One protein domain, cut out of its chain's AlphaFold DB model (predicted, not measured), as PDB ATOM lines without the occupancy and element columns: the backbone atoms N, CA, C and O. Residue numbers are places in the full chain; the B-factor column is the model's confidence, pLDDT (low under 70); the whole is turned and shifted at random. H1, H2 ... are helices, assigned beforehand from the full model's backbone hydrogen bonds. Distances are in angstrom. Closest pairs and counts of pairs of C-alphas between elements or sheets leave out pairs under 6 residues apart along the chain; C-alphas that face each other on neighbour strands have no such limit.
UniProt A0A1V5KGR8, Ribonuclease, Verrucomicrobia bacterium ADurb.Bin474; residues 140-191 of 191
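What this domain is: This is residues 140 to 191 of the 191 residues of the protein "Ribonuclease" of Verrucomicrobia bacterium ADurb.Bin474 (UniProt A0A1V5KGR8). With little regular structure, the model is mostly loop, with one longer helix, H2, at one side of it, the one-turn helices H1 and H3 set off from H2, and a loop, residues 180 to 186, that sticks out at one end before the last residues fold back. The printed part has 52 residues, with three named helices, H1, H2 and H3 in chain order, and no named strand; the class is all helix, with 18 residues in named elements. It is compact, with a radius of gyration of the C-alphas of 10.4 A, yet elongated, spanning 34 by 20 by 16 A.

Where its parts are: H2, residues 154 to 163, is 14.3 A long, from C-alpha 154 at (171.861, 170.122, 131.180) to C-alpha 163 at (158.928, 165.566, 126.996). H1 is residues 145 to 148, and H3 is residues 176 to 179, ending at C-alpha 179 (175.388, 167.466, 122.425).

How they stand to each other: H2 and H1 are close but not clearly touching; their closest C-alphas, of His 156 and Asn 148, are 7.0 A apart. H3 is apart from both. In H2 every O i to N i+4 pair is within hydrogen-bond range; H1 and H3 are too short for such a pair.

The domain as a whole: The C-alphas of Ala 140 and Pro 183, the two farthest apart, are 33.8 A apart. The printed part has no cut. The link from H2 to H3 is long. Residues 175 to 191 have pLDDT under 70.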
ATOM      1  N   ALA A 140     153.113 176.022 130.116       82.25
ATOM      2  CA  ALA A 140     152.624 174.750 129.583       82.25
ATOM      3  C   ALA A 140     153.592 174.073 128.595       82.25
ATOM      4  O   ALA A 140     153.404 172.903 128.284       82.25
ATOM      5  N   ARG A 141     154.620 174.784 128.108       84.62
ATOM      6  CA  ARG A 141     155.652 174.205 127.247       84.62
ATOM      7  C   ARG A 141     156.671 173.358 128.016       84.62
ATOM      8  O   ARG A 141     157.389 172.640 127.365       84.62
ATOM      9  N   LEU A 142     156.740 173.373 129.352       88.12
ATOM     10  CA  LEU A 142     157.569 172.451 130.168       88.12
ATOM     11  C   LEU A 142     159.110 172.533 130.021       88.12
ATOM     12  O   LEU A 142     159.798 171.755 130.669       88.12
ATOM     13  N   PHE A 143     159.679 173.460 129.238       88.19
ATOM     14  CA  PHE A 143     161.141 173.541 129.010       88.19
ATOM     15  C   PHE A 143     161.859 174.674 129.757       88.19
ATOM     16  O   PHE A 143     162.979 175.010 129.391       88.19
ATOM     17  N   GLU A 144     161.245 175.305 130.765       89.31
ATOM     18  CA  GLU A 144     161.882 176.379 131.566       89.31
ATOM     19  C   GLU A 144     162.528 177.501 130.716       89.31
ATOM     20  O   GLU A 144     163.629 177.994 130.993       89.31
ATOM     21  N   TRP A 145     161.849 177.897 129.631       88.69
ATOM     22  CA  TRP A 145     162.336 178.877 128.650       88.69
ATOM     23  C   TRP A 145     162.707 180.231 129.266       88.69
ATOM     24  O   TRP A 145     163.619 180.917 128.803       88.69
ATOM     25  N   ASP A 146     162.024 180.616 130.337       88.12
ATOM     26  CA  ASP A 146     162.289 181.826 131.104       88.12
ATOM     27  C   ASP A 146     163.627 181.776 131.855       88.12
ATOM     28  O   ASP A 146     164.221 182.824 132.111       88.12
ATOM     29  N   THR A 147     164.149 180.591 132.145       86.69
ATOM     30  CA  THR A 147     165.400 180.409 132.879       86.69
ATOM     31  C   THR A 147     166.558 180.180 131.920       86.69
ATOM     32  O   THR A 147     167.548 180.916 131.937       86.69
ATOM     33  N   ASN A 148     166.430 179.198 131.030       87.44
ATOM     34  CA  ASN A 148     167.515 178.804 130.135       87.44
ATOM     35  C   ASN A 148     167.530 179.567 128.803       87.44
ATOM     36  O   ASN A 148     168.496 179.442 128.060       87.44
ATOM     37  N   LYS A 149     166.497 180.356 128.481       88.12
ATOM     38  CA  LYS A 149     166.400 181.156 127.244       88.12
ATOM     39  C   LYS A 149     166.553 180.345 125.948       88.12
ATOM     40  O   LYS A 149     166.932 180.928 124.934       88.12
ATOM     41  N   GLY A 150     166.330 179.033 125.979       85.31
ATOM     42  CA  GLY A 150     166.568 178.129 124.851       85.31
ATOM     43  C   GLY A 150     168.022 177.681 124.665       85.31
ATOM     44  O   GLY A 150     168.345 177.061 123.657       85.31
ATOM     45  N   TYR A 151     168.920 177.976 125.609       86.81
ATOM     46  CA  TYR A 151     170.250 177.363 125.636       86.81
ATOM     47  C   TYR A 151     170.144 175.888 126.049       86.81
ATOM     48  O   TYR A 151     169.408 175.561 126.982       86.81
ATOM     49  N   GLY A 152     170.924 175.019 125.403       85.94
ATOM     50  CA  GLY A 152     171.022 173.580 125.665       85.94
ATOM     51  C   GLY A 152     171.741 173.246 126.975       85.94
ATOM     52  O   GLY A 152     172.704 172.482 126.988       85.94
ATOM     53  N   THR A 153     171.302 173.846 128.083       87.50
ATOM     54  CA  THR A 153     171.783 173.525 129.430       87.50
ATOM     55  C   THR A 153     171.456 172.075 129.769       87.50
ATOM     56  O   THR A 153     170.547 171.480 129.195       87.50
ATOM     57  N   GLU A 154     172.165 171.484 130.729       85.88
ATOM     58  CA  GLU A 154     171.861 170.122 131.180       85.88
ATOM     59  C   GLU A 154     170.385 169.955 131.576       85.88
ATOM     60  O   GLU A 154     169.740 169.020 131.107       85.88
ATOM     61  N   ALA A 155     169.828 170.913 132.321       88.06
ATOM     62  CA  ALA A 155     168.411 170.927 132.677       88.06
ATOM     63  C   ALA A 155     167.498 170.928 131.436       88.06
ATOM     64  O   ALA A 155     166.597 170.100 131.337       88.06
ATOM     65  N   HIS A 156     167.777 171.784 130.445       89.25
ATOM     66  CA  HIS A 156     166.996 171.837 129.206       89.25
ATOM     67  C   HIS A 156     167.079 170.504 128.443       89.25
ATOM     68  O   HIS A 156     166.066 169.948 128.024       89.25
ATOM     69  N   ARG A 157     168.283 169.934 128.323       87.25
ATOM     70  CA  ARG A 157     168.512 168.644 127.656       87.25
ATOM     71  C   ARG A 157     167.735 167.504 128.320       87.25
ATOM     72  O   ARG A 157     167.211 166.637 127.622       87.25
ATOM     73  N   LEU A 158     167.635 167.504 129.649       89.06
ATOM     74  CA  LEU A 158     166.830 166.532 130.392       89.06
ATOM     75  C   LEU A 158     165.330 166.698 130.112       89.06
ATOM     76  O   LEU A 158     164.652 165.697 129.885       89.06
ATOM     77  N   LEU A 159     164.829 167.934 130.055       91.00
ATOM     78  CA  LEU A 159     163.427 168.220 129.729       91.00
ATOM     79  C   LEU A 159     163.078 167.794 128.295       91.00
ATOM     80  O   LEU A 159     162.044 167.164 128.091       91.00
ATOM     81  N   ILE A 160     163.967 168.030 127.323       90.12
ATOM     82  CA  ILE A 160     163.816 167.527 125.944       90.12
ATOM     83  C   ILE A 160     163.738 165.999 125.917       90.12
ATOM     84  O   ILE A 160     162.868 165.440 125.254       90.12
ATOM     85  N   ARG A 161     164.608 165.298 126.653       88.12
ATOM     86  CA  ARG A 161     164.562 163.826 126.722       88.12
ATOM     87  C   ARG A 161     163.276 163.310 127.372       88.12
ATOM     88  O   ARG A 161     162.793 162.253 126.982       88.12
ATOM     89  N   ALA A 162     162.737 164.032 128.353       91.12
ATOM     90  CA  ALA A 162     161.535 163.635 129.080       91.12
ATOM     91  C   ALA A 162     160.233 163.924 128.313       91.12
ATOM     92  O   ALA A 162     159.295 163.132 128.385       91.12
ATOM     93  N   HIS A 163     160.165 165.049 127.594       91.06
ATOM     94  CA  HIS A 163     158.928 165.566 126.996       91.06
ATOM     95  C   HIS A 163     158.933 165.604 125.462       91.06
ATOM     96  O   HIS A 163     157.895 165.869 124.857       91.06
ATOM     97  N   GLY A 164     160.065 165.302 124.823       89.38
ATOM     98  CA  GLY A 164     160.248 165.437 123.382       89.38
ATOM     99  C   GLY A 164     160.563 166.873 122.955       89.38
ATOM    100  O   GLY A 164     160.796 167.755 123.779       89.38
ATOM    101  N   LEU A 165     160.596 167.098 121.641       89.69
ATOM    102  CA  LEU A 165     160.829 168.418 121.061       89.69
ATOM    103  C   LEU A 165     159.539 169.234 121.012       89.69
ATOM    104  O   LEU A 165     158.480 168.746 120.623       89.69
ATOM    105  N   ASP A 166     159.672 170.512 121.329       90.00
ATOM    106  CA  ASP A 166     158.647 171.532 121.113       90.00
ATOM    107  C   ASP A 166     158.909 172.335 119.827       90.00
ATOM    108  O   ASP A 166     160.072 172.447 119.443       90.00
ATOM    109  N   PRO A 167     157.880 172.916 119.171       88.69
ATOM    110  CA  PRO A 167     158.043 173.676 117.928       88.69
ATOM    111  C   PRO A 167     159.087 174.801 117.943       88.69
ATOM    112  O   PRO A 167     159.608 175.144 116.887       88.69
ATOM    113  N   GLU A 168     159.402 175.391 119.101       89.19
ATOM    114  CA  GLU A 168     160.450 176.417 119.188       89.19
ATOM    115  C   GLU A 168     161.868 175.819 119.099       89.19
ATOM    116  O   GLU A 168     162.822 176.543 118.833       89.19
ATOM    117  N   HIS A 169     162.041 174.507 119.280       90.06
ATOM    118  CA  HIS A 169     163.351 173.873 119.144       90.06
ATOM    119  C   HIS A 169     163.788 173.775 117.683       90.06
ATOM    120  O   HIS A 169     163.021 173.377 116.807       90.06
ATOM    121  N   ARG A 170     165.071 174.043 117.443       87.69
ATOM    122  CA  ARG A 170     165.748 173.777 116.170       87.69
ATOM    123  C   ARG A 170     166.183 172.322 116.117       87.69
ATOM    124  O   ARG A 170     167.159 171.932 116.765       87.69
ATOM    125  N   VAL A 171     165.501 171.514 115.316       86.12
ATOM    126  CA  VAL A 171     165.772 170.075 115.198       86.12
ATOM    127  C   VAL A 171     167.218 169.834 114.760       86.12
ATOM    128  O   VAL A 171     167.895 168.953 115.291       86.12
ATOM    129  N   SER A 172     167.743 170.673 113.861       83.31
ATOM    130  CA  SER A 172     169.113 170.546 113.351       83.31
ATOM    131  C   SER A 172     170.210 170.797 114.401       83.31
ATOM    132  O   SER A 172     171.375 170.465 114.152       83.31
ATOM    133  N   PHE A 173     169.866 171.346 115.573       81.69
ATOM    134  CA  PHE A 173     170.783 171.662 116.679       81.69
ATOM    135  C   PHE A 173     170.682 170.660 117.841       81.69
ATOM    136  O   PHE A 173     171.557 170.637 118.704       81.69
ATOM    137  N   VAL A 174     169.636 169.827 117.863       76.94
ATOM    138  CA  VAL A 174     169.332 168.884 118.956       76.94
ATOM    139  C   VAL A 174     169.748 167.438 118.625       76.94
ATOM    140  O   VAL A 174     169.487 166.512 119.385       76.94
ATOM    141  N   ALA A 175     170.438 167.220 117.505       67.75
ATOM    142  CA  ALA A 175     170.969 165.901 117.168       67.75
ATOM    143  C   ALA A 175     171.933 165.396 118.268       67.75
ATOM    144  O   ALA A 175     172.789 166.146 118.741       67.75
ATOM    145  N   GLU A 176     171.762 164.142 118.715       57.25
ATOM    146  CA  GLU A 176     172.459 163.570 119.886       57.25
ATOM    147  C   GLU A 176     173.991 163.612 119.767       57.25
ATOM    148  O   GLU A 176     174.696 163.729 120.771       57.25
ATOM    149  N   ASP A 177     174.512 163.576 118.541       56.38
ATOM    150  CA  ASP A 177     175.930 163.701 118.211       56.38
ATOM    151  C   ASP A 177     176.484 165.118 118.443       56.38
ATOM    152  O   ASP A 177     177.675 165.276 118.705       56.38
ATOM    153  N   LYS A 178     175.625 166.144 118.412       59.72
ATOM    154  CA  LYS A 178     175.994 167.552 118.626       59.72
ATOM    155  C   LYS A 178     175.970 167.983 120.086       59.72
ATOM    156  O   LYS A 178     176.458 169.063 120.391       59.72
ATOM    157  N   TRP A 179     175.407 167.179 120.984       62.56
ATOM    158  CA  TRP A 179     175.388 167.466 122.425       62.56
ATOM    159  C   TRP A 179     176.618 166.941 123.168       62.56
ATOM    160  O   TRP A 179     176.673 167.069 124.395       62.56
ATOM    161  N   GLN A 180     177.585 166.366 122.443       53.97
ATOM    162  CA  GLN A 180     178.914 166.094 122.983       53.97
ATOM    163  C   GLN A 180     179.546 167.412 123.437       53.97
ATOM    164  O   GLN A 180     179.392 168.432 122.766       53.97
ATOM    165  N   ASP A 181     180.194 167.384 124.603       50.84
ATOM    166  CA  ASP A 181     180.786 168.560 125.235       50.84
ATOM    167  C   ASP A 181     181.647 169.326 124.225       50.84
ATOM    168  O   ASP A 181     182.656 168.809 123.744       50.84
ATOM    169  N   ASP A 182     181.226 170.548 123.881       50.47
ATOM    170  CA  ASP A 182     182.043 171.454 123.082       50.47
ATOM    171  C   ASP A 182     183.356 171.680 123.852       50.47
ATOM    172  O   ASP A 182     183.308 172.229 124.959       50.47
ATOM    173  N   PRO A 183     184.526 171.274 123.321       48.50
ATOM    174  CA  PRO A 183     185.802 171.475 124.001       48.50
ATOM    175  C   PRO A 183     186.116 172.962 124.245       48.50
ATOM    176  O   PRO A 183     186.924 173.269 125.122       48.50
ATOM    177  N   ASP A 184     185.444 173.881 123.539       53.12
ATOM    178  CA  ASP A 184     185.543 175.330 123.742       53.12
ATOM    179  C   ASP A 184     184.546 175.885 124.786       53.12
ATOM    180  O   ASP A 184     184.548 177.087 125.068       53.12
ATOM    181  N   GLY A 185     183.677 175.045 125.363       51.34
ATOM    182  CA  GLY A 185     182.714 175.430 126.399       51.34
ATOM    183  C   GLY A 185     181.617 176.398 125.937       51.34
ATOM    184  O   GLY A 185     181.039 177.107 126.770       51.34
ATOM    185  N   ARG A 186     181.319 176.488 124.631       55.12
ATOM    186  CA  ARG A 186     180.261 177.382 124.140       55.12
ATOM    187  C   ARG A 186     178.898 176.745 124.385       55.12
ATOM    188  O   ARG A 186     178.662 175.576 124.094       55.12
ATOM    189  N   GLN A 187     177.968 177.536 124.915       56.28
ATOM    190  CA  GLN A 187     176.584 177.099 125.075       56.28
ATOM    191  C   GLN A 187     175.948 176.910 123.693       56.28
ATOM    192  O   GLN A 187     175.830 177.868 122.929       56.28
ATOM    193  N   ILE A 188     175.524 175.686 123.384       61.00
ATOM    194  CA  ILE A 188     174.769 175.382 122.166       61.00
ATOM    195  C   ILE A 188     173.362 175.962 122.327       61.00
ATOM    196  O   ILE A 188     172.675 175.681 123.308       61.00
ATOM    197  N   GLU A 189     172.935 176.803 121.388       65.12
ATOM    198  CA  GLU A 189     171.569 177.337 121.357       65.12
ATOM    199  C   GLU A 189     170.642 176.318 120.689       65.12
ATOM    200  O   GLU A 189     170.890 175.907 119.560       65.12
ATOM    201  N   CYS A 190     169.577 175.902 121.372       60.59
ATOM    202  CA  CYS A 190     168.566 174.991 120.831       60.59
ATOM    203  C   CYS A 190     167.360 175.737 120.231       60.59
ATOM    204  O   CYS A 190     166.471 175.084 119.690       60.59
ATOM    205  N   PHE A 191     167.347 177.072 120.317       50.34
ATOM    206  CA  PHE A 191     166.299 177.988 119.856       50.34
ATOM    207  C   PHE A 191     166.827 178.980 118.840       50.34
ATOM    208  O   PHE A 191     167.973 179.454 119.030       50.34
TER     209      PHE A 191